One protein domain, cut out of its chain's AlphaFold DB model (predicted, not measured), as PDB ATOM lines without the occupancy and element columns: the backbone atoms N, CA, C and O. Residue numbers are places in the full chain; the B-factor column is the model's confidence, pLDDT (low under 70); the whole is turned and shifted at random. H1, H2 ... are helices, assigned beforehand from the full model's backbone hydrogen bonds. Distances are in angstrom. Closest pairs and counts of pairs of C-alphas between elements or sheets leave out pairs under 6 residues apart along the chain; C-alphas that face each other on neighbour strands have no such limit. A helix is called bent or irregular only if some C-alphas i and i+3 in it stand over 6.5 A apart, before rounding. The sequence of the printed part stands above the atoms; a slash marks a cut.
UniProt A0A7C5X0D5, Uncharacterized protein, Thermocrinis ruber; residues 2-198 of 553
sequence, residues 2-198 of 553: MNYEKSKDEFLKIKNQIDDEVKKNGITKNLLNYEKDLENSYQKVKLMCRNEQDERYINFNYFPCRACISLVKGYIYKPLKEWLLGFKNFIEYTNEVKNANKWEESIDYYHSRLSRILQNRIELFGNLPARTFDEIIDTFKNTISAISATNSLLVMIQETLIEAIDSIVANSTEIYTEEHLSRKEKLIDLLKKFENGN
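What this domain is: This is residues 2 to 198 of the 553 residues of an uncharacterized protein of Thermocrinis ruber (UniProt A0A7C5X0D5). You are looking at a long slab of helices, roughly two layers thick: H3, H4, H6 and H8 stand side by side in one layer, H5 and H7 cover it, and the hairpin of H1 and H2 packs on H3 at one end. H1, H2, H3, H4, H5 and H7 form a bundle, helices packed lengthwise. The printed part has 197 residues with eight named helices, H1 to H8 in order, and no named strand: all helix. It is compact, with a radius of gyration of the C-alphas of 17.2 A and spans of 57 by 41 by 28 A.

Where its parts are: Find C-alpha 4 at (5.473, -0.282, 62.652); from there H1 runs 31.5 A to residue 25. Next come H2, residues 29 to 46, H3, residues 52 to 72 and 30.2 A long, H4, residues 78 to 94, and H5, residues 100 to 118. H2 and H5 are irregular: C-alphas 33 and 36 are 7.4 A apart, C-alphas 102 and 105 7.5 A. Then read H6, residues 130 to 145, H7, residues 154 to 171, and H8, residues 178 to 192, ending at (-4.089, 20.450, 96.493).

How they stand to each other: Start at the hub, H3, which touches H1, H2, H4 and H5. Its closest C-alphas to H4 are Ala 67 and Pro 79, 4.1 A, opposite ways at a shallow tilt of 22 degrees. H4 touches H6 at Lys 88 and Thr 143, their closest C-alphas, 4.7 A. H5 touches H7, closest C-alphas His 111 and Thr 160, 6.5 A. H6 touches H8 with residues 137 to 141 alone, closest C-alphas Lys 141 and Leu 190, 6.3 A. Every O i to N i+4 pair is within hydrogen-bond range in H1, H4, H6 and H7; H2 has 9 of 14, H3 15 of 17, H5 12 of 15, H8 10 of 11.

The domain as a whole: The C-alphas farthest apart, Met 2 and Glu 178, are 56.9 A apart. The printed part has no cut, and the link from H5 to H6 is long. Look for pLDDT under 70 at residues 2, 126 and 127.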
ATOM      1  N   MET A   2       8.938  -6.248  58.685       61.91
ATOM      2  CA  MET A   2       7.809  -5.897  59.550       61.91
ATOM      3  C   MET A   2       7.862  -4.378  59.782       61.91
ATOM      4  O   MET A   2       8.877  -3.882  60.259       61.91
ATOM      5  N   ASN A   3       6.836  -3.640  59.350       85.19
ATOM      6  CA  ASN A   3       6.734  -2.184  59.516       85.19
ATOM      7  C   ASN A   3       5.866  -1.871  60.748       85.19
ATOM      8  O   ASN A   3       4.938  -2.628  61.031       85.19
ATOM      9  N   TYR A   4       6.150  -0.763  61.440       89.69
ATOM     10  CA  TYR A   4       5.473  -0.282  62.652       89.69
ATOM     11  C   TYR A   4       3.943  -0.426  62.599       89.69
ATOM     12  O   TYR A   4       3.372  -1.026  63.505       89.69
ATOM     13  N   GLU A   5       3.292   0.011  61.512       91.44
ATOM     14  CA  GLU A   5       1.825  -0.079  61.378       91.44
ATOM     15  C   GLU A   5       1.309  -1.521  61.466       91.44
ATOM     16  O   GLU A   5       0.323  -1.780  62.143       91.44
ATOM     17  N   LYS A   6       2.023  -2.498  60.889       91.31
ATOM     18  CA  LYS A   6       1.612  -3.907  60.961       91.31
ATOM     19  C   LYS A   6       1.694  -4.448  62.394       91.31
ATOM     20  O   LYS A   6       0.806  -5.176  62.824       91.31
ATOM     21  N   SER A   7       2.751  -4.093  63.126       92.06
ATOM     22  CA  SER A   7       2.928  -4.490  64.532       92.06
ATOM     23  C   SER A   7       1.907  -3.810  65.448       92.06
ATOM     24  O   SER A   7       1.415  -4.414  66.398       92.06
ATOM     25  N   LYS A   8       1.576  -2.550  65.152       95.06
ATOM     26  CA  LYS A   8       0.537  -1.781  65.834       95.06
ATOM     27  C   LYS A   8      -0.845  -2.379  65.596       95.06
ATOM     28  O   LYS A   8      -1.571  -2.564  66.566       95.06
ATOM     29  N   ASP A   9      -1.183  -2.751  64.366       94.81
ATOM     30  CA  ASP A   9      -2.458  -3.402  64.046       94.81
ATOM     31  C   ASP A   9      -2.598  -4.766  64.739       94.81
ATOM     32  O   ASP A   9      -3.664  -5.089  65.262       94.81
ATOM     33  N   GLU A  10      -1.519  -5.557  64.799       94.00
ATOM     34  CA  GLU A  10      -1.485  -6.827  65.541       94.00
ATOM     35  C   GLU A  10      -1.755  -6.604  67.038       94.00
ATOM     36  O   GLU A  10      -2.620  -7.263  67.622       94.00
ATOM     37  N   PHE A  11      -1.092  -5.611  67.635       97.19
ATOM     38  CA  PHE A  11      -1.298  -5.227  69.029       97.19
ATOM     39  C   PHE A  11      -2.733  -4.743  69.293       97.19
ATOM     40  O   PHE A  11      -3.391  -5.220  70.220       97.19
ATOM     41  N   LEU A  12      -3.247  -3.832  68.460       96.69
ATOM     42  CA  LEU A  12      -4.598  -3.289  68.596       96.69
ATOM     43  C   LEU A  12      -5.668  -4.367  68.401       96.69
ATOM     44  O   LEU A  12      -6.703  -4.327  69.063       96.69
ATOM     45  N   LYS A  13      -5.414  -5.371  67.555       97.25
ATOM     46  CA  LYS A  13      -6.307  -6.522  67.396       97.25
ATOM     47  C   LYS A  13      -6.430  -7.323  68.692       97.25
ATOM     48  O   LYS A  13      -7.550  -7.638  69.086       97.25
ATOM     49  N   ILE A  14      -5.318  -7.615  69.369       96.56
ATOM     50  CA  ILE A  14      -5.330  -8.327  70.661       96.56
ATOM     51  C   ILE A  14      -6.022  -7.475  71.732       96.56
ATOM     52  O   ILE A  14      -6.888  -7.969  72.453       96.56
ATOM     53  N   LYS A  15      -5.709  -6.174  71.793       96.25
ATOM     54  CA  LYS A  15      -6.387  -5.208  72.672       96.25
ATOM     55  C   LYS A  15      -7.906  -5.228  72.467       96.25
ATOM     56  O   LYS A  15      -8.653  -5.329  73.434       96.25
ATOM     57  N   ASN A  16      -8.375  -5.187  71.221       96.44
ATOM     58  CA  ASN A  16      -9.807  -5.191  70.916       96.44
ATOM     59  C   ASN A  16     -10.484  -6.519  71.298       96.44
ATOM     60  O   ASN A  16     -11.615  -6.508  71.768       96.44
ATOM     61  N   GLN A  17      -9.789  -7.655  71.167       96.62
ATOM     62  CA  GLN A  17     -10.302  -8.945  71.644       96.62
ATOM     63  C   GLN A  17     -10.479  -8.968  73.167       96.62
ATOM     64  O   GLN A  17     -11.494  -9.460  73.658       96.62
ATOM     65  N   ILE A  18      -9.522  -8.402  73.911       95.75
ATOM     66  CA  ILE A  18      -9.636  -8.224  75.365       95.75
ATOM     67  C   ILE A  18     -10.832  -7.326  75.694       95.75
ATOM     68  O   ILE A  18     -11.619  -7.645  76.584       95.75
ATOM     69  N   ASP A  19     -10.997  -6.222  74.968       94.25
ATOM     70  CA  ASP A  19     -12.102  -5.299  75.208       94.25
ATOM     71  C   ASP A  19     -13.471  -5.926  74.972       94.25
ATOM     72  O   ASP A  19     -14.381  -5.710  75.778       94.25
ATOM     73  N   ASP A  20     -13.600  -6.719  73.909       95.00
ATOM     74  CA  ASP A  20     -14.806  -7.478  73.596       95.00
ATOM     75  C   ASP A  20     -15.119  -8.511  74.681       95.00
ATOM     76  O   ASP A  20     -16.280  -8.642  75.074       95.00
ATOM     77  N   GLU A  21     -14.106  -9.209  75.199       94.56
ATOM     78  CA  GLU A  21     -14.272 -10.153  76.308       94.56
ATOM     79  C   GLU A  21     -14.763  -9.428  77.569       94.56
ATOM     80  O   GLU A  21     -15.758  -9.840  78.168       94.56
ATOM     81  N   VAL A  22     -14.154  -8.289  77.928       91.88
ATOM     82  CA  VAL A  22     -14.598  -7.497  79.089       91.88
ATOM     83  C   VAL A  22     -16.007  -6.938  78.891       91.88
ATOM     84  O   VAL A  22     -16.786  -6.878  79.844       91.88
ATOM     85  N   LYS A  23     -16.364  -6.523  77.672       90.62
ATOM     86  CA  LYS A  23     -17.696  -5.987  77.367       90.62
ATOM     87  C   LYS A  23     -18.777  -7.070  77.429       90.62
ATOM     88  O   LYS A  23     -19.858  -6.794  77.942       90.62
ATOM     89  N   LYS A  24     -18.496  -8.273  76.918       91.38
ATOM     90  CA  LYS A  24     -19.449  -9.395  76.863       91.38
ATOM     91  C   LYS A  24     -19.575 -10.120  78.200       91.38
ATOM     92  O   LYS A  24     -20.688 -10.363  78.653       91.38
ATOM     93  N   ASN A  25     -18.443 -10.438  78.822       89.00
ATOM     94  CA  ASN A  25     -18.373 -11.368  79.948       89.00
ATOM     95  C   ASN A  25     -17.903 -10.705  81.255       89.00
ATOM     96  O   ASN A  25     -17.954 -11.328  82.313       89.00
ATOM     97  N   GLY A  26     -17.462  -9.443  81.217       88.19
ATOM     98  CA  GLY A  26     -16.827  -8.784  82.360       88.19
ATOM     99  C   GLY A  26     -15.361  -9.193  82.540       88.19
ATOM    100  O   GLY A  26     -14.736  -9.774  81.657       88.19
ATOM    101  N   ILE A  27     -14.780  -8.871  83.698       88.19
ATOM    102  CA  ILE A  27     -13.394  -9.240  84.012       88.19
ATOM    103  C   ILE A  27     -13.367 -10.693  84.513       88.19
ATOM    104  O   ILE A  27     -13.634 -10.959  85.683       88.19
ATOM    105  N   THR A  28     -13.079 -11.638  83.613       89.56
ATOM    106  CA  THR A  28     -13.111 -13.087  83.888       89.56
ATOM    107  C   THR A  28     -11.739 -13.744  83.726       89.56
ATOM    108  O   THR A  28     -10.815 -13.180  83.139       89.56
ATOM    109  N   LYS A  29     -11.610 -14.997  84.192       93.12
ATOM    110  CA  LYS A  29     -10.391 -15.809  84.015       93.12
ATOM    111  C   LYS A  29      -9.965 -15.983  82.553       93.12
ATOM    112  O   LYS A  29      -8.781 -16.204  82.314       93.12
ATOM    113  N   ASN A  30     -10.873 -15.811  81.590       93.44
ATOM    114  CA  ASN A  30     -10.558 -15.888  80.162       93.44
ATOM    115  C   ASN A  30      -9.522 -14.845  79.729       93.44
ATOM    116  O   ASN A  30      -8.772 -15.094  78.788       93.44
ATOM    117  N   LEU A  31      -9.418 -13.711  80.436       94.12
ATOM    118  CA  LEU A  31      -8.427 -12.677  80.123       94.12
ATOM    119  C   LEU A  31      -6.978 -13.175  80.239       94.12
ATOM    120  O   LEU A  31      -6.097 -12.648  79.562       94.12
ATOM    121  N   LEU A  32      -6.723 -14.214  81.044       94.88
ATOM    122  CA  LEU A  32      -5.392 -14.810  81.186       94.88
ATOM    123  C   LEU A  32      -4.892 -15.442  79.880       94.88
ATOM    124  O   LEU A  32      -3.683 -15.485  79.655       94.88
ATOM    125  N   ASN A  33      -5.801 -15.867  78.995       95.44
ATOM    126  CA  ASN A  33      -5.448 -16.453  77.700       95.44
ATOM    127  C   ASN A  33      -4.768 -15.440  76.767       95.44
ATOM    128  O   ASN A  33      -4.015 -15.838  75.886       95.44
ATOM    129  N   TYR A  34      -5.005 -14.142  76.976       95.44
ATOM    130  CA  TYR A  34      -4.465 -13.077  76.132       95.44
ATOM    131  C   TYR A  34      -3.146 -12.503  76.650       95.44
ATOM    132  O   TYR A  34      -2.503 -11.740  75.939       95.44
ATOM    133  N   GLU A  35      -2.718 -12.831  77.875       95.81
ATOM    134  CA  GLU A  35      -1.597 -12.140  78.525       95.81
ATOM    135  C   GLU A  35      -0.286 -12.264  77.748       95.81
ATOM    136  O   GLU A  35       0.381 -11.263  77.486       95.81
ATOM    137  N   LYS A  36       0.090 -13.493  77.379       96.44
ATOM    138  CA  LYS A  36       1.359 -13.748  76.692       96.44
ATOM    139  C   LYS A  36       1.384 -13.082  75.318       96.44
ATOM    140  O   LYS A  36       2.400 -12.504  74.938       96.44
ATOM    141  N   ASP A  37       0.270 -13.139  74.597       96.00
ATOM    142  CA  ASP A  37       0.150 -12.549  73.265       96.00
ATOM    143  C   ASP A  37       0.143 -11.018  73.337       96.00
ATOM    144  O   ASP A  37       0.850 -10.368  72.563       96.00
ATOM    145  N   LEU A  38      -0.561 -10.441  74.317       97.00
ATOM    146  CA  LEU A  38      -0.557  -9.006  74.594       97.00
ATOM    147  C   LEU A  38       0.857  -8.510  74.917       97.00
ATOM    148  O   LEU A  38       1.297  -7.533  74.317       97.00
ATOM    149  N   GLU A  39       1.578  -9.181  75.822       96.69
ATOM    150  CA  GLU A  39       2.948  -8.809  76.198       96.69
ATOM    151  C   GLU A  39       3.899  -8.900  75.002       96.69
ATOM    152  O   GLU A  39       4.623  -7.952  74.705       96.69
ATOM    153  N   ASN A  40       3.861 -10.014  74.267       96.00
ATOM    154  CA  ASN A  40       4.720 -10.216  73.103       96.00
ATOM    155  C   ASN A  40       4.459  -9.165  72.021       96.00
ATOM    156  O   ASN A  40       5.404  -8.613  71.455       96.00
ATOM    157  N   SER A  41       3.189  -8.885  71.720       95.94
ATOM    158  CA  SER A  41       2.832  -7.890  70.710       95.94
ATOM    159  C   SER A  41       3.179  -6.474  71.160       95.94
ATOM    160  O   SER A  41       3.667  -5.691  70.347       95.94
ATOM    161  N   TYR A  42       2.988  -6.155  72.444       97.19
ATOM    162  CA  TYR A  42       3.371  -4.874  73.034       97.19
ATOM    163  C   TYR A  42       4.885  -4.634  72.946       97.19
ATOM    164  O   TYR A  42       5.303  -3.596  72.439       97.19
ATOM    165  N   GLN A  43       5.716  -5.602  73.349       96.12
ATOM    166  CA  GLN A  43       7.177  -5.462  73.268       96.12
ATOM    167  C   GLN A  43       7.653  -5.298  71.818       96.12
ATOM    168  O   GLN A  43       8.498  -4.449  71.531       96.12
ATOM    169  N   LYS A  44       7.064  -6.053  70.875       94.31
ATOM    170  CA  LYS A  44       7.364  -5.924  69.440       94.31
ATOM    171  C   LYS A  44       7.056  -4.528  68.902       94.31
ATOM    172  O   LYS A  44       7.903  -3.954  68.225       94.31
ATOM    173  N   VAL A  45       5.858  -3.993  69.159       95.31
ATOM    174  CA  VAL A  45       5.478  -2.670  68.638       95.31
ATOM    175  C   VAL A  45       6.233  -1.546  69.351       95.31
ATOM    176  O   VAL A  45       6.649  -0.598  68.693       95.31
ATOM    177  N   LYS A  46       6.509  -1.688  70.655       93.88
ATOM    178  CA  LYS A  46       7.275  -0.712  71.439       93.88
ATOM    179  C   LYS A  46       8.688  -0.492  70.894       93.88
ATOM    180  O   LYS A  46       9.112   0.649  70.764       93.88
ATOM    181  N   LEU A  47       9.391  -1.562  70.508       93.31
ATOM    182  CA  LEU A  47      10.719  -1.472  69.878       93.31
ATOM    183  C   LEU A  47      10.705  -0.767  68.511       93.31
ATOM    184  O   LEU A  47      11.759  -0.396  68.002       93.31
ATOM    185  N   MET A  48       9.527  -0.613  67.900       93.19
ATOM    186  CA  MET A  48       9.344   0.008  66.587       93.19
ATOM    187  C   MET A  48       8.774   1.431  66.660       93.19
ATOM    188  O   MET A  48       8.607   2.050  65.606       93.19
ATOM    189  N   CYS A  49       8.457   1.940  67.856       91.00
ATOM    190  CA  CYS A  49       8.001   3.317  68.044       91.00
ATOM    191  C   CYS A  49       9.073   4.296  67.556       91.00
ATOM    192  O   CYS A  49      10.255   4.143  67.866       91.00
ATOM    193  N   ARG A  50       8.668   5.298  66.773       86.38
ATOM    194  CA  ARG A  50       9.611   6.216  66.114       86.38
ATOM    195  C   ARG A  50       9.850   7.490  66.913       86.38
ATOM    196  O   ARG A  50      10.800   8.215  66.635       86.38
ATOM    197  N   ASN A  51       8.967   7.784  67.859       90.38
ATOM    198  CA  ASN A  51       8.992   8.969  68.704       90.38
ATOM    199  C   ASN A  51       8.229   8.698  70.017       90.38
ATOM    200  O   ASN A  51       7.593   7.654  70.184       90.38
ATOM    201  N   GLU A  52       8.269   9.662  70.936       91.69
ATOM    202  CA  GLU A  52       7.578   9.561  72.226       91.69
ATOM    203  C   GLU A  52       6.051   9.499  72.098       91.69
ATOM    204  O   GLU A  52       5.403   8.838  72.903       91.69
ATOM    205  N   GLN A  53       5.452  10.148  71.096       93.19
ATOM    206  CA  GLN A  53       4.000  10.128  70.885       93.19
ATOM    207  C   GLN A  53       3.494   8.740  70.479       93.19
ATOM    208  O   GLN A  53       2.462   8.292  70.983       93.19
ATOM    209  N   ASP A  54       4.244   8.024  69.641       91.75
ATOM    210  CA  ASP A  54       3.967   6.632  69.293       91.75
ATOM    211  C   ASP A  54       4.051   5.744  70.542       91.75
ATOM    212  O   ASP A  54       3.173   4.911  70.772       91.75
ATOM    213  N   GLU A  55       5.074   5.935  71.383       94.62
ATOM    214  CA  GLU A  55       5.213   5.183  72.632       94.62
ATOM    215  C   GLU A  55       4.061   5.472  73.601       94.62
ATOM    216  O   GLU A  55       3.456   4.532  74.122       94.62
ATOM    217  N   ARG A  56       3.699   6.745  73.799       95.19
ATOM    218  CA  ARG A  56       2.554   7.140  74.635       95.19
ATOM    219  C   ARG A  56       1.264   6.509  74.117       95.19
ATOM    220  O   ARG A  56       0.510   5.950  74.914       95.19
ATOM    221  N   TYR A  57       1.051   6.517  72.797       95.00
ATOM    222  CA  TYR A  57      -0.107   5.894  72.154       95.00
ATOM    223  C   TYR A  57      -0.215   4.395  72.441       95.00
ATOM    224  O   TYR A  57      -1.268   3.899  72.856       95.00
ATOM    225  N   ILE A  58       0.884   3.665  72.259       97.06
ATOM    226  CA  ILE A  58       0.934   2.233  72.558       97.06
ATOM    227  C   ILE A  58       0.716   1.986  74.058       97.06
ATOM    228  O   ILE A  58      -0.111   1.149  74.429       97.06
ATOM    229  N   ASN A  59       1.390   2.742  74.928       96.56
ATOM    230  CA  ASN A  59       1.300   2.591  76.380       96.56
ATOM    231  C   ASN A  59      -0.128   2.806  76.894       96.56
ATOM    232  O   ASN A  59      -0.624   1.987  77.674       96.56
ATOM    233  N   PHE A  60      -0.819   3.863  76.450       95.12
ATOM    234  CA  PHE A  60      -2.168   4.135  76.945       95.12
ATOM    235  C   PHE A  60      -3.214   3.132  76.433       95.12
ATOM    236  O   PHE A  60      -4.280   3.013  77.033       95.12
ATOM    237  N   ASN A  61      -2.935   2.367  75.376       96.06
ATOM    238  CA  ASN A  61      -3.794   1.254  74.952       96.06
ATOM    239  C   ASN A  61      -3.451  -0.061  75.670       96.06
ATOM    240  O   ASN A  61      -4.324  -0.897  75.906       96.06
ATOM    241  N   TYR A  62      -2.186  -0.241  76.043       97.62
ATOM    242  CA  TYR A  62      -1.678  -1.465  76.657       97.62
ATOM    243  C   TYR A  62      -2.033  -1.571  78.146       97.62
ATOM    244  O   TYR A  62      -2.584  -2.579  78.597       97.62
ATOM    245  N   PHE A  63      -1.744  -0.526  78.920       97.50
ATOM    246  CA  PHE A  63      -1.851  -0.572  80.376       97.50
ATOM    247  C   PHE A  63      -3.272  -0.811  80.918       97.50
ATOM    248  O   PHE A  63      -3.394  -1.564  81.885       97.50
ATOM    249  N   PRO A  64      -4.359  -0.288  80.316       94.88
ATOM    250  CA  PRO A  64      -5.719  -0.630  80.745       94.88
ATOM    251  C   PRO A  64      -6.067  -2.116  80.566       94.88
ATOM    252  O   PRO A  64      -6.756  -2.693  81.410       94.88
ATOM    253  N   CYS A  65      -5.561  -2.760  79.506       96.38
ATOM    254  CA  CYS A  65      -5.727  -4.204  79.303       96.38
ATOM    255  C   CYS A  65      -4.946  -4.993  80.355       96.38
ATOM    256  O   CYS A  65      -5.478  -5.913  80.979       96.38
ATOM    257  N   ARG A  66      -3.697  -4.578  80.596       97.38
ATOM    258  CA  ARG A  66      -2.835  -5.161  81.626       97.38
ATOM    259  C   ARG A  66      -3.463  -5.046  83.017       97.38
ATOM    260  O   ARG A  66      -3.489  -6.037  83.738       97.38
ATOM    261  N   ALA A  67      -4.068  -3.902  83.341       96.38
ATOM    262  CA  ALA A  67      -4.776  -3.686  84.598       96.38
ATOM    263  C   ALA A  67      -5.925  -4.689  84.795       96.38
ATOM    264  O   ALA A  67      -6.055  -5.271  85.871       96.38
ATOM    265  N   CYS A  68      -6.717  -4.959  83.749       94.50
ATOM    266  CA  CYS A  68      -7.786  -5.963  83.803       94.50
ATOM    267  C   CYS A  68      -7.231  -7.378  84.025       94.50
ATOM    268  O   CYS A  68      -7.750  -8.118  84.859       94.50
ATOM    269  N   ILE A  69      -6.148  -7.745  83.335       95.88
ATOM    270  CA  ILE A  69      -5.470  -9.038  83.523       95.88
ATOM    271  C   ILE A  69      -4.912  -9.154  84.950       95.88
ATOM    272  O   ILE A  69      -5.098 -10.175  85.612       95.88
ATOM    273  N   SER A  70      -4.277  -8.099  85.464       95.56
ATOM    274  CA  SER A  70      -3.781  -8.043  86.840       95.56
ATOM    275  C   SER A  70      -4.903  -8.218  87.866       95.56
ATOM    276  O   SER A  70      -4.692  -8.870  88.889       95.56
ATOM    277  N   LEU A  71      -6.096  -7.685  87.585       92.94
ATOM    278  CA  LEU A  71      -7.264  -7.846  88.448       92.94
ATOM    279  C   LEU A  71      -7.692  -9.318  88.528       92.94
ATOM    280  O   LEU A  71      -7.912  -9.841  89.617       92.94
ATOM    281  N   VAL A  72      -7.726 -10.017  87.387       92.81
ATOM    282  CA  VAL A  72      -8.057 -11.454  87.303       92.81
ATOM    283  C   VAL A  72      -7.045 -12.330  88.035       92.81
ATOM    284  O   VAL A  72      -7.409 -13.359  88.602       92.81
ATOM    285  N   LYS A  73      -5.776 -11.916  88.058       93.81
ATOM    286  CA  LYS A  73      -4.714 -12.583  88.822       93.81
ATOM    287  C   LYS A  73      -4.842 -12.419  90.339       93.81
ATOM    288  O   LYS A  73      -4.045 -12.999  91.070       93.81
ATOM    289  N   GLY A  74      -5.816 -11.642  90.813       88.62
ATOM    290  CA  GLY A  74      -6.038 -11.396  92.234       88.62
ATOM    291  C   GLY A  74      -5.118 -10.330  92.825       88.62
ATOM    292  O   GLY A  74      -4.990 -10.248  94.044       88.62
ATOM    293  N   TYR A  75      -4.464  -9.503  91.999       90.56
ATOM    294  CA  TYR A  75      -3.713  -8.365  92.522       90.56
ATOM    295  C   TYR A  75      -4.663  -7.241  92.944       90.56
ATOM    296  O   TYR A  75      -5.553  -6.856  92.190       90.56
ATOM    297  N   ILE A  76      -4.427  -6.667  94.127       84.00
ATOM    298  CA  ILE A  76      -5.290  -5.622  94.699       84.00
ATOM    299  C   ILE A  76      -4.897  -4.232  94.171       84.00
ATOM    300  O   ILE A  76      -5.715  -3.525  93.595       84.00
ATOM    301  N   TYR A  77      -3.623  -3.849  94.306       89.00
ATOM    302  CA  TYR A  77      -3.161  -2.479  94.016       89.00
ATOM    303  C   TYR A  77      -2.534  -2.304  92.632       89.00
ATOM    304  O   TYR A  77      -2.581  -1.228  92.036       89.00
ATOM    305  N   LYS A  78      -1.947  -3.380  92.101       92.44
ATOM    306  CA  LYS A  78      -1.287  -3.379  90.790       92.44
ATOM    307  C   LYS A  78      -2.218  -2.944  89.645       92.44
ATOM    308  O   LYS A  78      -1.751  -2.155  88.828       92.44
ATOM    309  N   PRO A  79      -3.503  -3.354  89.593       94.88
ATOM    310  CA  PRO A  79      -4.433  -2.882  88.566       94.88
ATOM    311  C   PRO A  79      -4.602  -1.362  88.562       94.88
ATOM    312  O   PRO A  79      -4.538  -0.749  87.503       94.88
ATOM    313  N   LEU A  80      -4.758  -0.741  89.738       94.69
ATOM    314  CA  LEU A  80      -4.883   0.714  89.854       94.69
ATOM    315  C   LEU A  80      -3.608   1.418  89.382       94.69
ATOM    316  O   LEU A  80      -3.682   2.381  88.624       94.69
ATOM    317  N   LYS A  81      -2.437   0.912  89.784       94.69
ATOM    318  CA  LYS A  81      -1.152   1.456  89.336       94.69
ATOM    319  C   LYS A  81      -1.007   1.368  87.815       94.69
ATOM    320  O   LYS A  81      -0.637   2.350  87.183       94.69
ATOM    321  N   GLU A  82      -1.292   0.209  87.225       96.19
ATOM    322  CA  GLU A  82      -1.235   0.015  85.772       96.19
ATOM    323  C   GLU A  82      -2.228   0.942  85.061       96.19
ATOM    324  O   GLU A  82      -1.843   1.629  84.120       96.19
ATOM    325  N   TRP A  83      -3.457   1.063  85.564       96.88
ATOM    326  CA  TRP A  83      -4.447   2.001  85.033       96.88
ATOM    327  C   TRP A  83      -3.954   3.457  85.073       96.88
ATOM    328  O   TRP A  83      -4.024   4.139  84.052       96.88
ATOM    329  N   LEU A  84      -3.375   3.915  86.192       97.38
ATOM    330  CA  LEU A  84      -2.818   5.268  86.322       97.38
ATOM    331  C   LEU A  84      -1.650   5.514  85.359       97.38
ATOM    332  O   LEU A  84      -1.573   6.576  84.750       97.38
ATOM    333  N   LEU A  85      -0.764   4.529  85.176       96.75
ATOM    334  CA  LEU A  85       0.330   4.622  84.205       96.75
ATOM    335  C   LEU A  85      -0.199   4.774  82.775       96.75
ATOM    336  O   LEU A  85       0.308   5.604  82.019       96.75
ATOM    337  N   GLY A  86      -1.232   4.009  82.415       97.12
ATOM    338  CA  GLY A  86      -1.928   4.174  81.141       97.12
ATOM    339  C   GLY A  86      -2.528   5.570  81.004       97.12
ATOM    340  O   GLY A  86      -2.281   6.252  80.010       97.12
ATOM    341  N   PHE A  87      -3.247   6.026  82.031       97.94
ATOM    342  CA  PHE A  87      -3.943   7.307  81.998       97.94
ATOM    343  C   PHE A  87      -2.971   8.486  81.926       97.94
ATOM    344  O   PHE A  87      -3.188   9.411  81.153       97.94
ATOM    345  N   LYS A  88      -1.831   8.416  82.623       97.81
ATOM    346  CA  LYS A  88      -0.735   9.382  82.476       97.81
ATOM    347  C   LYS A  88      -0.253   9.472  81.026       97.81
ATOM    348  O   LYS A  88      -0.161  10.572  80.495       97.81
ATOM    349  N   ASN A  89      -0.002   8.333  80.372       97.50
ATOM    350  CA  ASN A  89       0.414   8.323  78.965       97.50
ATOM    351  C   ASN A  89      -0.678   8.896  78.043       97.50
ATOM    352  O   ASN A  89      -0.353   9.585  77.082       97.50
ATOM    353  N   PHE A  90      -1.959   8.658  78.342       97.06
ATOM    354  CA  PHE A  90      -3.078   9.267  77.614       97.06
ATOM    355  C   PHE A  90      -3.102  10.798  77.762       97.06
ATOM    356  O   PHE A  90      -3.263  11.520  76.777       97.06
ATOM    357  N   ILE A  91      -2.899  11.306  78.978       96.56
ATOM    358  CA  ILE A  91      -2.830  12.746  79.257       96.56
ATOM    359  C   ILE A  91      -1.649  13.369  78.501       96.56
ATOM    360  O   ILE A  91      -1.824  14.331  77.757       96.56
ATOM    361  N   GLU A  92      -0.454  12.788  78.625       96.19
ATOM    362  CA  GLU A  92       0.756  13.272  77.945       96.19
ATOM    363  C   GLU A  92       0.640  13.190  76.417       96.19
ATOM    364  O   GLU A  92       1.187  14.032  75.708       96.19
ATOM    365  N   TYR A  93      -0.079  12.198  75.890       95.31
ATOM    366  CA  TYR A  93      -0.400  12.111  74.467       95.31
ATOM    367  C   TYR A  93      -1.315  13.268  74.043       95.31
ATOM    368  O   TYR A  93      -0.973  14.056  73.163       95.31
ATOM    369  N   THR A  94      -2.458  13.429  74.714       94.94
ATOM    370  CA  THR A  94      -3.472  14.430  74.343       94.94
ATOM    371  C   THR A  94      -3.012  15.874  74.539       94.94
ATOM    372  O   THR A  94      -3.464  16.742  73.798       94.94
ATOM    373  N   ASN A  95      -2.062  16.132  75.444       93.19
ATOM    374  CA  ASN A  95      -1.433  17.448  75.597       93.19
ATOM    375  C   ASN A  95      -0.764  17.961  74.306       93.19
ATOM    376  O   ASN A  95      -0.670  19.171  74.114       93.19
ATOM    377  N   GLU A  96      -0.278  17.068  73.438       88.00
ATOM    378  CA  GLU A  96       0.487  17.430  72.233       88.00
ATOM    379  C   GLU A  96      -0.340  17.333  70.937       88.00
ATOM    380  O   GLU A  96       0.100  17.769  69.869       88.00
ATOM    381  N   VAL A  97      -1.565  16.798  71.003       88.62
ATOM    382  CA  VAL A  97      -2.428  16.606  69.829       88.62
ATOM    383  C   VAL A  97      -3.325  17.826  69.606       88.62
ATOM    384  O   VAL A  97      -4.116  18.207  70.461       88.62
ATOM    385  N   LYS A  98      -3.289  18.395  68.391       82.56
ATOM    386  CA  LYS A  98      -4.050  19.611  68.019       82.56
ATOM    387  C   LYS A  98      -5.572  19.513  68.195       82.56
ATOM    388  O   LYS A  98      -6.231  20.539  68.296       82.56
ATOM    389  N   ASN A  99      -6.141  18.309  68.162       84.50
ATOM    390  CA  ASN A  99      -7.579  18.079  68.317       84.50
ATOM    391  C   ASN A  99      -7.832  16.999  69.377       84.50
ATOM    392  O   ASN A  99      -8.310  15.906  69.065       84.50
ATOM    393  N   ALA A 100      -7.450  17.300  70.618       86.50
ATOM    394  CA  ALA A 100      -7.617  16.394  71.748       86.50
ATOM    395  C   ALA A 100      -9.090  15.999  71.983       86.50
ATOM    396  O   ALA A 100      -9.336  14.861  72.358       86.50
ATOM    397  N   ASN A 101     -10.071  16.847  71.641       87.50
ATOM    398  CA  ASN A 101     -11.509  16.539  71.790       87.50
ATOM    399  C   ASN A 101     -11.967  15.277  71.039       87.50
ATOM    400  O   ASN A 101     -12.937  14.641  71.430       87.50
ATOM    401  N   LYS A 102     -11.254  14.840  69.992       90.38
ATOM    402  CA  LYS A 102     -11.546  13.550  69.336       90.38
ATOM    403  C   LYS A 102     -11.342  12.334  70.247       90.38
ATOM    404  O   LYS A 102     -11.742  11.236  69.880       90.38
ATOM    405  N   TRP A 103     -10.694  12.518  71.393       92.38
ATOM    406  CA  TRP A 103     -10.363  11.466  72.347       92.38
ATOM    407  C   TRP A 103     -11.287  11.445  73.571       92.38
ATOM    408  O   TRP A 103     -10.992  10.728  74.524       92.38
ATOM    409  N   GLU A 104     -12.408  12.174  73.556       91.44
ATOM    410  CA  GLU A 104     -13.421  12.125  74.628       91.44
ATOM    411  C   GLU A 104     -13.876  10.683  74.920       91.44
ATOM    412  O   GLU A 104     -13.819  10.245  76.068       91.44
ATOM    413  N   GLU A 105     -14.169   9.883  73.887       91.00
ATOM    414  CA  GLU A 105     -14.548   8.463  74.037       91.00
ATOM    415  C   GLU A 105     -13.454   7.610  74.707       91.00
ATOM    416  O   GLU A 105     -13.729   6.570  75.311       91.00
ATOM    417  N   SER A 106     -12.188   8.035  74.624       92.06
ATOM    418  CA  SER A 106     -11.099   7.348  75.321       92.06
ATOM    419  C   SER A 106     -11.123   7.618  76.823       92.06
ATOM    420  O   SER A 106     -10.755   6.732  77.589       92.06
ATOM    421  N   ILE A 107     -11.613   8.775  77.275       92.50
ATOM    422  CA  ILE A 107     -11.847   9.016  78.706       92.50
ATOM    423  C   ILE A 107     -12.960   8.100  79.206       92.50
ATOM    424  O   ILE A 107     -12.773   7.437  80.226       92.50
ATOM    425  N   ASP A 108     -14.053   7.967  78.454       90.44
ATOM    426  CA  ASP A 108     -15.150   7.053  78.800       90.44
ATOM    427  C   ASP A 108     -14.671   5.597  78.878       90.44
ATOM    428  O   ASP A 108     -15.048   4.843  79.781       90.44
ATOM    429  N   TYR A 109     -13.772   5.200  77.972       92.69
ATOM    430  CA  TYR A 109     -13.097   3.907  78.041       92.69
ATOM    431  C   TYR A 109     -12.303   3.742  79.349       92.69
ATOM    432  O   TYR A 109     -12.449   2.726  80.038       92.69
ATOM    433  N   TYR A 110     -11.502   4.738  79.735       95.00
ATOM    434  CA  TYR A 110     -10.745   4.712  80.990       95.00
ATOM    435  C   TYR A 110     -11.654   4.683  82.220       95.00
ATOM    436  O   TYR A 110     -11.387   3.908  83.144       95.00
ATOM    437  N   HIS A 111     -12.740   5.455  82.213       91.81
ATOM    438  CA  HIS A 111     -13.753   5.485  83.268       91.81
ATOM    439  C   HIS A 111     -14.432   4.121  83.432       91.81
ATOM    440  O   HIS A 111     -14.490   3.573  84.534       91.81
ATOM    441  N   SER A 112     -14.826   3.493  82.319       91.19
ATOM    442  CA  SER A 112     -15.399   2.144  82.307       91.19
ATOM    443  C   SER A 112     -14.459   1.110  82.932       91.19
ATOM    444  O   SER A 112     -14.882   0.267  83.729       91.19
ATOM    445  N   ARG A 113     -13.161   1.176  82.607       92.06
ATOM    446  CA  ARG A 113     -12.138   0.276  83.166       92.06
ATOM    447  C   ARG A 113     -11.897   0.549  84.650       92.06
ATOM    448  O   ARG A 113     -11.843  -0.399  85.433       92.06
ATOM    449  N   LEU A 114     -11.828   1.818  85.048       93.19
ATOM    450  CA  LEU A 114     -11.682   2.231  86.442       93.19
ATOM    451  C   LEU A 114     -12.845   1.720  87.297       93.19
ATOM    452  O   LEU A 114     -12.608   1.124  88.344       93.19
ATOM    453  N   SER A 115     -14.086   1.878  86.828       89.88
ATOM    454  CA  SER A 115     -15.283   1.391  87.522       89.88
ATOM    455  C   SER A 115     -15.183  -0.102  87.850       89.88
ATOM    456  O   SER A 115     -15.496  -0.512  88.964       89.88
ATOM    457  N   ARG A 116     -14.663  -0.917  86.922       89.38
ATOM    458  CA  ARG A 116     -14.432  -2.354  87.149       89.38
ATOM    459  C   ARG A 116     -13.308  -2.631  88.145       89.38
ATOM    460  O   ARG A 116     -13.428  -3.553  88.939       89.38
ATOM    461  N   ILE A 117     -12.227  -1.852  88.116       89.94
ATOM    462  CA  ILE A 117     -11.124  -1.987  89.081       89.94
ATOM    463  C   ILE A 117     -11.612  -1.646  90.492       89.94
ATOM    464  O   ILE A 117     -11.335  -2.390  91.425       89.94
ATOM    465  N   LEU A 118     -12.382  -0.567  90.636       89.19
ATOM    466  CA  LEU A 118     -12.895  -0.076  91.918       89.19
ATOM    467  C   LEU A 118     -14.054  -0.911  92.484       89.19
ATOM    468  O   LEU A 118     -14.412  -0.729  93.648       89.19
ATOM    469  N   GLN A 119     -14.625  -1.839  91.704       84.12
ATOM    470  CA  GLN A 119     -15.486  -2.896  92.253       84.12
ATOM    471  C   GLN A 119     -14.711  -3.780  93.235       84.12
ATOM    472  O   GLN A 119     -15.289  -4.251  94.217       84.12
ATOM    473  N   ASN A 120     -13.405  -3.963  93.014       78.44
ATOM    474  CA  ASN A 120     -12.533  -4.521  94.033       78.44
ATOM    475  C   ASN A 120     -12.181  -3.425  95.033       78.44
ATOM    476  O   ASN A 120     -11.699  -2.347  94.694       78.44
ATOM    477  N   ARG A 121     -12.436  -3.722  96.298       81.62
ATOM    478  CA  ARG A 121     -12.223  -2.802  97.403       81.62
ATOM    479  C   ARG A 121     -10.728  -2.557  97.620       81.62
ATOM    480  O   ARG A 121      -9.994  -3.495  97.919       81.62
ATOM    481  N   ILE A 122     -10.289  -1.306  97.469       86.50
ATOM    482  CA  ILE A 122      -8.884  -0.904  97.633       86.50
ATOM    483  C   ILE A 122      -8.708  -0.231  98.995       86.50
ATOM    484  O   ILE A 122      -9.235   0.849  99.236       86.50
ATOM    485  N   GLU A 123      -7.944  -0.871  99.872       86.56
ATOM    486  CA  GLU A 123      -7.674  -0.416 101.239       86.56
ATOM    487  C   GLU A 123      -6.274   0.206 101.293       86.56
ATOM    488  O   GLU A 123      -5.278  -0.491 101.086       86.56
ATOM    489  N   LEU A 124      -6.188   1.527 101.466       81.00
ATOM    490  CA  LEU A 124      -4.928   2.275 101.354       81.00
ATOM    491  C   LEU A 124      -4.310   2.660 102.702       81.00
ATOM    492  O   LEU A 124      -3.150   3.070 102.731       81.00
ATOM    493  N   PHE A 125      -5.029   2.577 103.817       75.06
ATOM    494  CA  PHE A 125      -4.661   3.316 105.021       75.06
ATOM    495  C   PHE A 125      -4.112   2.480 106.185       75.06
ATOM    496  O   PHE A 125      -3.287   2.993 106.933       75.06
ATOM    497  N   GLY A 126      -4.520   1.224 106.335       66.12
ATOM    498  CA  GLY A 126      -4.300   0.418 107.538       66.12
ATOM    499  C   GLY A 126      -3.596  -0.915 107.320       66.12
ATOM    500  O   GLY A 126      -2.917  -1.373 108.230       66.12
ATOM    501  N   ASN A 127      -3.689  -1.512 106.129       68.38
ATOM    502  CA  ASN A 127      -3.050  -2.811 105.843       68.38
ATOM    503  C   ASN A 127      -1.961  -2.756 104.762       68.38
ATOM    504  O   ASN A 127      -1.338  -3.768 104.438       68.38
ATOM    505  N   LEU A 128      -1.732  -1.584 104.178       82.00
ATOM    506  CA  LEU A 128      -0.775  -1.417 103.091       82.00
ATOM    507  C   LEU A 128       0.614  -1.081 103.648       82.00
ATOM    508  O   LEU A 128       0.691  -0.149 104.441       82.00
ATOM    509  N   PRO A 129       1.719  -1.735 103.243       87.19
ATOM    510  CA  PRO A 129       3.060  -1.291 103.622       87.19
ATOM    511  C   PRO A 129       3.318   0.157 103.183       87.19
ATOM    512  O   PRO A 129       2.944   0.529 102.069       87.19
ATOM    513  N   ALA A 130       4.001   0.953 104.013       87.06
ATOM    514  CA  ALA A 130       4.255   2.376 103.749       87.06
ATOM    515  C   ALA A 130       4.861   2.632 102.356       87.06
ATOM    516  O   ALA A 130       4.398   3.506 101.631       87.06
ATOM    517  N   ARG A 131       5.814   1.791 101.930       89.81
ATOM    518  CA  ARG A 131       6.410   1.853 100.584       89.81
ATOM    519  C   ARG A 131       5.368   1.722  99.471       89.81
ATOM    520  O   ARG A 131       5.437   2.446  98.487       89.81
ATOM    521  N   THR A 132       4.425   0.794  99.615       89.06
ATOM    522  CA  THR A 132       3.378   0.562  98.614       89.06
ATOM    523  C   THR A 132       2.351   1.692  98.624       89.06
ATOM    524  O   THR A 132       1.862   2.081  97.568       89.06
ATOM    525  N   PHE A 133       2.037   2.247  99.799       90.81
ATOM    526  CA  PHE A 133       1.200   3.443  99.904       90.81
ATOM    527  C   PHE A 133       1.838   4.626  99.170       90.81
ATOM    528  O   PHE A 133       1.203   5.214  98.296       90.81
ATOM    529  N   ASP A 134       3.105   4.916  99.471       91.69
ATOM    530  CA  ASP A 134       3.845   6.015  98.851       91.69
ATOM    531  C   ASP A 134       3.947   5.838  97.337       91.69
ATOM    532  O   ASP A 134       3.692   6.777  96.592       91.69
ATOM    533  N   GLU A 135       4.182   4.615  96.861       92.94
ATOM    534  CA  GLU A 135       4.195   4.306  95.431       92.94
ATOM    535  C   GLU A 135       2.857   4.623  94.736       92.94
ATOM    536  O   GLU A 135       2.846   5.158  93.624       92.94
ATOM    537  N   ILE A 136       1.718   4.323  95.370       92.56
ATOM    538  CA  ILE A 136       0.390   4.644  94.822       92.56
ATOM    539  C   ILE A 136       0.167   6.159  94.813       92.56
ATOM    540  O   ILE A 136      -0.259   6.703  93.790       92.56
ATOM    541  N   ILE A 137       0.480   6.843  95.918       94.50
ATOM    542  CA  ILE A 137       0.351   8.302  96.031       94.50
ATOM    543  C   ILE A 137       1.227   9.011  94.999       94.50
ATOM    544  O   ILE A 137       0.745   9.904  94.302       94.50
ATOM    545  N   ASP A 138       2.475   8.581  94.834       95.12
ATOM    546  CA  ASP A 138       3.389   9.129  93.837       95.12
ATOM    547  C   ASP A 138       2.890   8.867  92.416       95.12
ATOM    548  O   ASP A 138       2.975   9.744  91.556       95.12
ATOM    549  N   THR A 139       2.295   7.698  92.155       95.69
ATOM    550  CA  THR A 139       1.704   7.403  90.842       95.69
ATOM    551  C   THR A 139       0.531   8.344  90.541       95.69
ATOM    552  O   THR A 139       0.471   8.911  89.445       95.69
ATOM    553  N   PHE A 140      -0.365   8.591  91.505       97.06
ATOM    554  CA  PHE A 140      -1.416   9.605  91.359       97.06
ATOM    555  C   PHE A 140      -0.827  11.000  91.139       97.06
ATOM    556  O   PHE A 140      -1.220  11.692  90.201       97.06
ATOM    557  N   LYS A 141       0.141  11.405  91.966       96.56
ATOM    558  CA  LYS A 141       0.791  12.718  91.903       96.56
ATOM    559  C   LYS A 141       1.423  12.972  90.537       96.56
ATOM    560  O   LYS A 141       1.212  14.039  89.959       96.56
ATOM    561  N   ASN A 142       2.150  11.990  90.010       96.38
ATOM    562  CA  ASN A 142       2.779  12.046  88.692       96.38
ATOM    563  C   ASN A 142       1.742  12.108  87.566       96.38
ATOM    564  O   ASN A 142       1.953  12.813  86.585       96.38
ATOM    565  N   THR A 143       0.615  11.407  87.713       97.06
ATOM    566  CA  THR A 143      -0.483  11.436  86.737       97.06
ATOM    567  C   THR A 143      -1.180  12.799  86.722       97.06
ATOM    568  O   THR A 143      -1.387  13.365  85.656       97.06
ATOM    569  N   ILE A 144      -1.476  13.374  87.894       95.94
ATOM    570  CA  ILE A 144      -2.095  14.706  88.011       95.94
ATOM    571  C   ILE A 144      -1.149  15.793  87.489       95.94
ATOM    572  O   ILE A 144      -1.576  16.716  86.804       95.94
ATOM    573  N   SER A 145       0.149  15.669  87.772       95.00
ATOM    574  CA  SER A 145       1.153  16.650  87.342       95.00
ATOM    575  C   SER A 145       1.421  16.617  85.832       95.00
ATOM    576  O   SER A 145       2.015  17.552  85.307       95.00
ATOM    577  N   ALA A 146       0.975  15.573  85.125       95.12
ATOM    578  CA  ALA A 146       1.053  15.496  83.669       95.12
ATOM    579  C   ALA A 146      -0.039  16.317  82.959       95.12
ATOM    580  O   ALA A 146       0.024  16.499  81.746       95.12
ATOM    581  N   ILE A 147      -1.056  16.798  83.677       93.25
ATOM    582  CA  ILE A 147      -2.193  17.504  83.084       93.25
ATOM    583  C   ILE A 147      -1.774  18.924  82.680       93.25
ATOM    584  O   ILE A 147      -1.441  19.744  83.533       93.25
ATOM    585  N   SER A 148      -1.828  19.239  81.383       90.31
ATOM    586  CA  SER A 148      -1.583  20.604  80.902       90.31
ATOM    587  C   SER A 148      -2.820  21.490  81.068       90.31
ATOM    588  O   SER A 148      -3.930  21.085  80.719       90.31
ATOM    589  N   ALA A 149      -2.626  22.742  81.491       87.75
ATOM    590  CA  ALA A 149      -3.688  23.752  81.553       87.75
ATOM    591  C   ALA A 149      -4.283  24.100  80.172       87.75
ATOM    592  O   ALA A 149      -5.386  24.630  80.094       87.75
ATOM    593  N   THR A 150      -3.560  23.805  79.086       87.44
ATOM    594  CA  THR A 150      -4.011  24.030  77.703       87.44
ATOM    595  C   THR A 150      -4.714  22.824  77.082       87.44
ATOM    596  O   THR A 150      -5.188  22.918  75.951       87.44
ATOM    597  N   ASN A 151      -4.783  21.688  77.784       88.94
ATOM    598  CA  ASN A 151      -5.456  20.497  77.276       88.94
ATOM    599  C   ASN A 151      -6.975  20.719  77.284       88.94
ATOM    600  O   ASN A 151      -7.565  21.005  78.324       88.94
ATOM    601  N   SER A 152      -7.632  20.567  76.135       89.81
ATOM    602  CA  SER A 152      -9.080  20.779  76.026       89.81
ATOM    603  C   SER A 152      -9.910  19.736  76.790       89.81
ATOM    604  O   SER A 152     -11.058  20.009  77.130       89.81
ATOM    605  N   LEU A 153      -9.318  18.587  77.136       92.94
ATOM    606  CA  LEU A 153      -9.916  17.540  77.970       92.94
ATOM    607  C   LEU A 153      -9.641  17.713  79.477       92.94
ATOM    608  O   LEU A 153     -10.024  16.848  80.268       92.94
ATOM    609  N   LEU A 154      -8.980  18.807  79.884       92.81
ATOM    610  CA  LEU A 154      -8.540  19.093  81.260       92.81
ATOM    611  C   LEU A 154      -9.588  18.723  82.318       92.81
ATOM    612  O   LEU A 154      -9.283  17.993  83.262       92.81
ATOM    613  N   VAL A 155     -10.821  19.206  82.150       92.06
ATOM    614  CA  VAL A 155     -11.898  19.003  83.126       92.06
ATOM    615  C   VAL A 155     -12.245  17.519  83.250       92.06
ATOM    616  O   VAL A 155     -12.183  16.985  84.349       92.06
ATOM    617  N   MET A 156     -12.514  16.822  82.142       92.88
ATOM    618  CA  MET A 156     -12.883  15.397  82.160       92.88
ATOM    619  C   MET A 156     -11.778  14.509  82.754       92.88
ATOM    620  O   MET A 156     -12.053  13.549  83.479       92.88
ATOM    621  N   ILE A 157     -10.512  14.847  82.487       95.19
ATOM    622  CA  ILE A 157      -9.349  14.159  83.062       95.19
ATOM    623  C   ILE A 157      -9.314  14.338  84.586       95.19
ATOM    624  O   ILE A 157      -9.144  13.362  85.323       95.19
ATOM    625  N   GLN A 158      -9.483  15.574  85.065       95.56
ATOM    626  CA  GLN A 158      -9.507  15.869  86.498       95.56
ATOM    627  C   GLN A 158     -10.696  15.204  87.200       95.56
ATOM    628  O   GLN A 158     -10.514  14.652  88.283       95.56
ATOM    629  N   GLU A 159     -11.877  15.207  86.578       93.75
ATOM    630  CA  GLU A 159     -13.078  14.532  87.084       93.75
ATOM    631  C   GLU A 159     -12.841  13.024  87.249       93.75
ATOM    632  O   GLU A 159     -13.061  12.476  88.328       93.75
ATOM    633  N   THR A 160     -12.255  12.370  86.242       94.88
ATOM    634  CA  THR A 160     -11.939  10.932  86.303       94.88
ATOM    635  C   THR A 160     -10.959  10.604  87.439       94.88
ATOM    636  O   THR A 160     -11.138   9.626  88.170       94.88
ATOM    637  N   LEU A 161      -9.916  11.420  87.627       96.50
ATOM    638  CA  LEU A 161      -8.917  11.199  88.680       96.50
ATOM    639  C   LEU A 161      -9.474  11.443  90.079       96.50
ATOM    640  O   LEU A 161      -9.173  10.675  90.994       96.50
ATOM    641  N   ILE A 162     -10.272  12.495  90.269       95.94
ATOM    642  CA  ILE A 162     -10.818  12.796  91.591       95.94
ATOM    643  C   ILE A 162     -11.900  11.795  92.003       95.94
ATOM    644  O   ILE A 162     -11.978  11.438  93.176       95.94
ATOM    645  N   GLU A 163     -12.672  11.268  91.051       93.25
ATOM    646  CA  GLU A 163     -13.615  10.172  91.290       93.25
ATOM    647  C   GLU A 163     -12.918   8.875  91.705       93.25
ATOM    648  O   GLU A 163     -13.426   8.155  92.569       93.25
ATOM    649  N   ALA A 164     -11.735   8.593  91.145       95.06
ATOM    650  CA  ALA A 164     -10.914   7.468  91.582       95.06
ATOM    651  C   ALA A 164     -10.529   7.612  93.062       95.06
ATOM    652  O   ALA A 164     -10.704   6.674  93.842       95.06
ATOM    653  N   ILE A 165     -10.050   8.796  93.463       95.81
ATOM    654  CA  ILE A 165      -9.649   9.073  94.850       95.81
ATOM    655  C   ILE A 165     -10.866   9.016  95.784       95.81
ATOM    656  O   ILE A 165     -10.807   8.331  96.805       95.81
ATOM    657  N   ASP A 166     -11.981   9.672  95.437       94.25
ATOM    658  CA  ASP A 166     -13.221   9.636  96.230       94.25
ATOM    659  C   ASP A 166     -13.731   8.214  96.420       94.25
ATOM    660  O   ASP A 166     -14.038   7.837  97.545       94.25
ATOM    661  N   SER A 167     -13.747   7.397  95.368       91.94
ATOM    662  CA  SER A 167     -14.206   6.010  95.462       91.94
ATOM    663  C   SER A 167     -13.341   5.178  96.407       91.94
ATOM    664  O   SER A 167     -13.871   4.412  97.212       91.94
ATOM    665  N   ILE A 168     -12.016   5.333  96.345       92.06
ATOM    666  CA  ILE A 168     -11.096   4.618  97.237       92.06
ATOM    667  C   ILE A 168     -11.313   5.055  98.691       92.06
ATOM    668  O   ILE A 168     -11.452   4.216  99.584       92.06
ATOM    669  N   VAL A 169     -11.393   6.365  98.937       92.31
ATOM    670  CA  VAL A 169     -11.586   6.903 100.288       92.31
ATOM    671  C   VAL A 169     -12.963   6.526 100.834       92.31
ATOM    672  O   VAL A 169     -13.047   6.023 101.950       92.31
ATOM    673  N   ALA A 170     -14.036   6.693 100.063       88.62
ATOM    674  CA  ALA A 170     -15.405   6.429 100.498       88.62
ATOM    675  C   ALA A 170     -15.674   4.941 100.777       88.62
ATOM    676  O   ALA A 170     -16.382   4.631 101.733       88.62
ATOM    677  N   ASN A 171     -15.089   4.025  99.993       86.12
ATOM    678  CA  ASN A 171     -15.327   2.578 100.121       86.12
ATOM    679  C   ASN A 171     -14.393   1.867 101.115       86.12
ATOM    680  O   ASN A 171     -14.519   0.657 101.349       86.12
ATOM    681  N   SER A 172     -13.435   2.589 101.693       85.56
ATOM    682  CA  SER A 172     -12.567   2.039 102.729       85.56
ATOM    683  C   SER A 172     -13.353   1.758 104.030       85.56
ATOM    684  O   SER A 172     -14.306   2.453 104.376       85.56
ATOM    685  N   THR A 173     -12.976   0.703 104.747       82.56
ATOM    686  CA  THR A 173     -13.560   0.262 106.035       82.56
ATOM    687  C   THR A 173     -12.452  -0.003 107.041       82.56
ATOM    688  O   THR A 173     -12.691  -0.614 108.081       82.56
ATOM    689  N   GLU A 174     -11.227   0.402 106.711       81.38
ATOM    690  CA  GLU A 174     -10.104   0.350 107.625       81.38
ATOM    691  C   GLU A 174     -10.432   1.154 108.881       81.38
ATOM    692  O   GLU A 174     -10.926   2.286 108.833       81.38
ATOM    693  N   ILE A 175     -10.158   0.539 110.026       77.69
ATOM    694  CA  ILE A 175     -10.264   1.207 111.313       77.69
ATOM    695  C   ILE A 175      -9.051   2.123 111.437       77.69
ATOM    696  O   ILE A 175      -7.918   1.651 111.452       77.69
ATOM    697  N   TYR A 176      -9.290   3.430 111.553       78.12
ATOM    698  CA  TYR A 176      -8.205   4.408 111.625       78.12
ATOM    699  C   TYR A 176      -7.286   4.166 112.827       78.12
ATOM    700  O   TYR A 176      -7.754   4.032 113.962       78.12
ATOM    701  N   THR A 177      -5.988   4.143 112.541       80.31
ATOM    702  CA  THR A 177      -4.855   4.098 113.474       80.31
ATOM    703  C   THR A 177      -4.040   5.389 113.351       80.31
ATOM    704  O   THR A 177      -4.293   6.204 112.465       80.31
ATOM    705  N   GLU A 178      -3.026   5.570 114.195       81.31
ATOM    706  CA  GLU A 178      -2.113   6.719 114.117       81.31
ATOM    707  C   GLU A 178      -1.440   6.854 112.737       81.31
ATOM    708  O   GLU A 178      -1.354   7.949 112.182       81.31
ATOM    709  N   GLU A 179      -1.072   5.732 112.110       82.56
ATOM    710  CA  GLU A 179      -0.506   5.721 110.756       82.56
ATOM    711  C   GLU A 179      -1.468   6.316 109.710       82.56
ATOM    712  O   GLU A 179      -1.038   6.976 108.759       82.56
ATOM    713  N   HIS A 180      -2.782   6.169 109.913       85.12
ATOM    714  CA  HIS A 180      -3.780   6.741 109.013       85.12
ATOM    715  C   HIS A 180      -3.756   8.271 109.046       85.12
ATOM    716  O   HIS A 180      -3.996   8.885 108.008       85.12
ATOM    717  N   LEU A 181      -3.436   8.893 110.190       85.62
ATOM    718  CA  LEU A 181      -3.338  10.352 110.300       85.62
ATOM    719  C   LEU A 181      -2.207  10.897 109.421       85.62
ATOM    720  O   LEU A 181      -2.399  11.886 108.721       85.62
ATOM    721  N   SER A 182      -1.061  10.211 109.367       85.44
ATOM    722  CA  SER A 182       0.037  10.589 108.467       85.44
ATOM    723  C   SER A 182      -0.351  10.431 106.989       85.44
ATOM    724  O   SER A 182      -0.094  11.307 106.160       85.44
ATOM    725  N   ARG A 183      -1.033   9.331 106.646       90.19
ATOM    726  CA  ARG A 183      -1.500   9.062 105.274       90.19
ATOM    727  C   ARG A 183      -2.586  10.034 104.813       90.19
ATOM    728  O   ARG A 183      -2.622  10.398 103.639       90.19
ATOM    729  N   LYS A 184      -3.442  10.477 105.736       91.44
ATOM    730  CA  LYS A 184      -4.465  11.507 105.524       91.44
ATOM    731  C   LYS A 184      -3.839  12.799 104.997       91.44
ATOM    732  O   LYS A 184      -4.290  13.304 103.975       91.44
ATOM    733  N   GLU A 185      -2.777  13.286 105.638       90.69
ATOM    734  CA  GLU A 185      -2.090  14.519 105.218       90.69
ATOM    735  C   GLU A 185      -1.512  14.398 103.802       90.69
ATOM    736  O   GLU A 185      -1.714  15.281 102.969       90.69
ATOM    737  N   LYS A 186      -0.902  13.251 103.466       92.38
ATOM    738  CA  LYS A 186      -0.404  12.986 102.102       92.38
ATOM    739  C   LYS A 186      -1.519  13.016 101.048       92.38
ATOM    740  O   LYS A 186      -1.299  13.506  99.939       92.38
ATOM    741  N   LEU A 187      -2.720  12.531 101.372       93.62
ATOM    742  CA  LEU A 187      -3.881  12.647 100.482       93.62
ATOM    743  C   LEU A 187      -4.402  14.081 100.384       93.62
ATOM    744  O   LEU A 187      -4.733  14.518  99.287       93.62
ATOM    745  N   ILE A 188      -4.447  14.829 101.486       93.56
ATOM    746  CA  ILE A 188      -4.829  16.248 101.461       93.56
ATOM    747  C   ILE A 188      -3.868  17.035 100.557       93.56
ATOM    748  O   ILE A 188      -4.310  17.828  99.723       93.56
ATOM    749  N   ASP A 189      -2.566  16.767 100.643       93.88
ATOM    750  CA  ASP A 189      -1.563  17.375  99.767       93.88
ATOM    751  C   ASP A 189      -1.719  16.964  98.300       93.88
ATOM    752  O   ASP A 189      -1.554  17.795  97.402       93.88
ATOM    753  N   LEU A 190      -2.104  15.714  98.037       95.31
ATOM    754  CA  LEU A 190      -2.459  15.260  96.694       95.31
ATOM    755  C   LEU A 190      -3.663  16.038  96.139       95.31
ATOM    756  O   LEU A 190      -3.622  16.491  94.996       95.31
ATOM    757  N   LEU A 191      -4.711  16.263  96.940       95.62
ATOM    758  CA  LEU A 191      -5.892  17.027  96.518       95.62
ATOM    759  C   LEU A 191      -5.553  18.482  96.163       95.62
ATOM    760  O   LEU A 191      -6.177  19.063  95.268       95.62
ATOM    761  N   LYS A 192      -4.551  19.087  96.815       94.00
ATOM    762  CA  LYS A 192      -4.089  20.450  96.493       94.00
ATOM    763  C   LYS A 192      -3.551  20.571  95.060       94.00
ATOM    764  O   LYS A 192      -3.623  21.662  94.511       94.00
ATOM    765  N   LYS A 193      -3.100  19.474  94.432       93.31
ATOM    766  CA  LYS A 193      -2.597  19.455  93.042       93.31
ATOM    767  C   LYS A 193      -3.675  19.619  91.969       93.31
ATOM    768  O   LYS A 193      -3.345  19.898  90.823       93.31
ATOM    769  N   PHE A 194      -4.950  19.454  92.315       92.31
ATOM    770  CA  PHE A 194      -6.047  19.761  91.398       92.31
ATOM    771  C   PHE A 194      -6.241  21.283  91.327       92.31
ATOM    772  O   PHE A 194      -6.934  21.868  92.171       92.31
ATOM    773  N   GLU A 195      -5.590  21.901  90.341       83.88
ATOM    774  CA  GLU A 195      -5.682  23.324  89.990       83.88
ATOM    775  C   GLU A 195      -6.790  23.577  88.954       83.88
ATOM    776  O   GLU A 195      -7.193  22.661  88.241       83.88
ATOM    777  N   ASN A 196      -7.287  24.817  88.858       77.62
ATOM    778  CA  ASN A 196      -8.340  25.224  87.907       77.62
ATOM    779  C   ASN A 196      -9.645  24.402  87.990       77.62
ATOM    780  O   ASN A 196     -10.399  24.316  87.024       77.62
ATOM    781  N   GLY A 197      -9.919  23.804  89.153       77.56
ATOM    782  CA  GLY A 197     -11.088  22.954  89.351       77.56
ATOM    783  C   GLY A 197     -12.403  23.720  89.194       77.56
ATOM    784  O   GLY A 197     -12.602  24.778  89.793       77.56
ATOM    785  N   ASN A 198     -13.328  23.148  88.422       91.19
ATOM    786  CA  ASN A 198     -14.716  23.598  88.369       91.19
ATOM    787  C   ASN A 198     -15.432  23.340  89.720       91.19
ATOM    788  O   ASN A 198     -14.883  22.721  90.637       91.19
TER     789      ASN A 198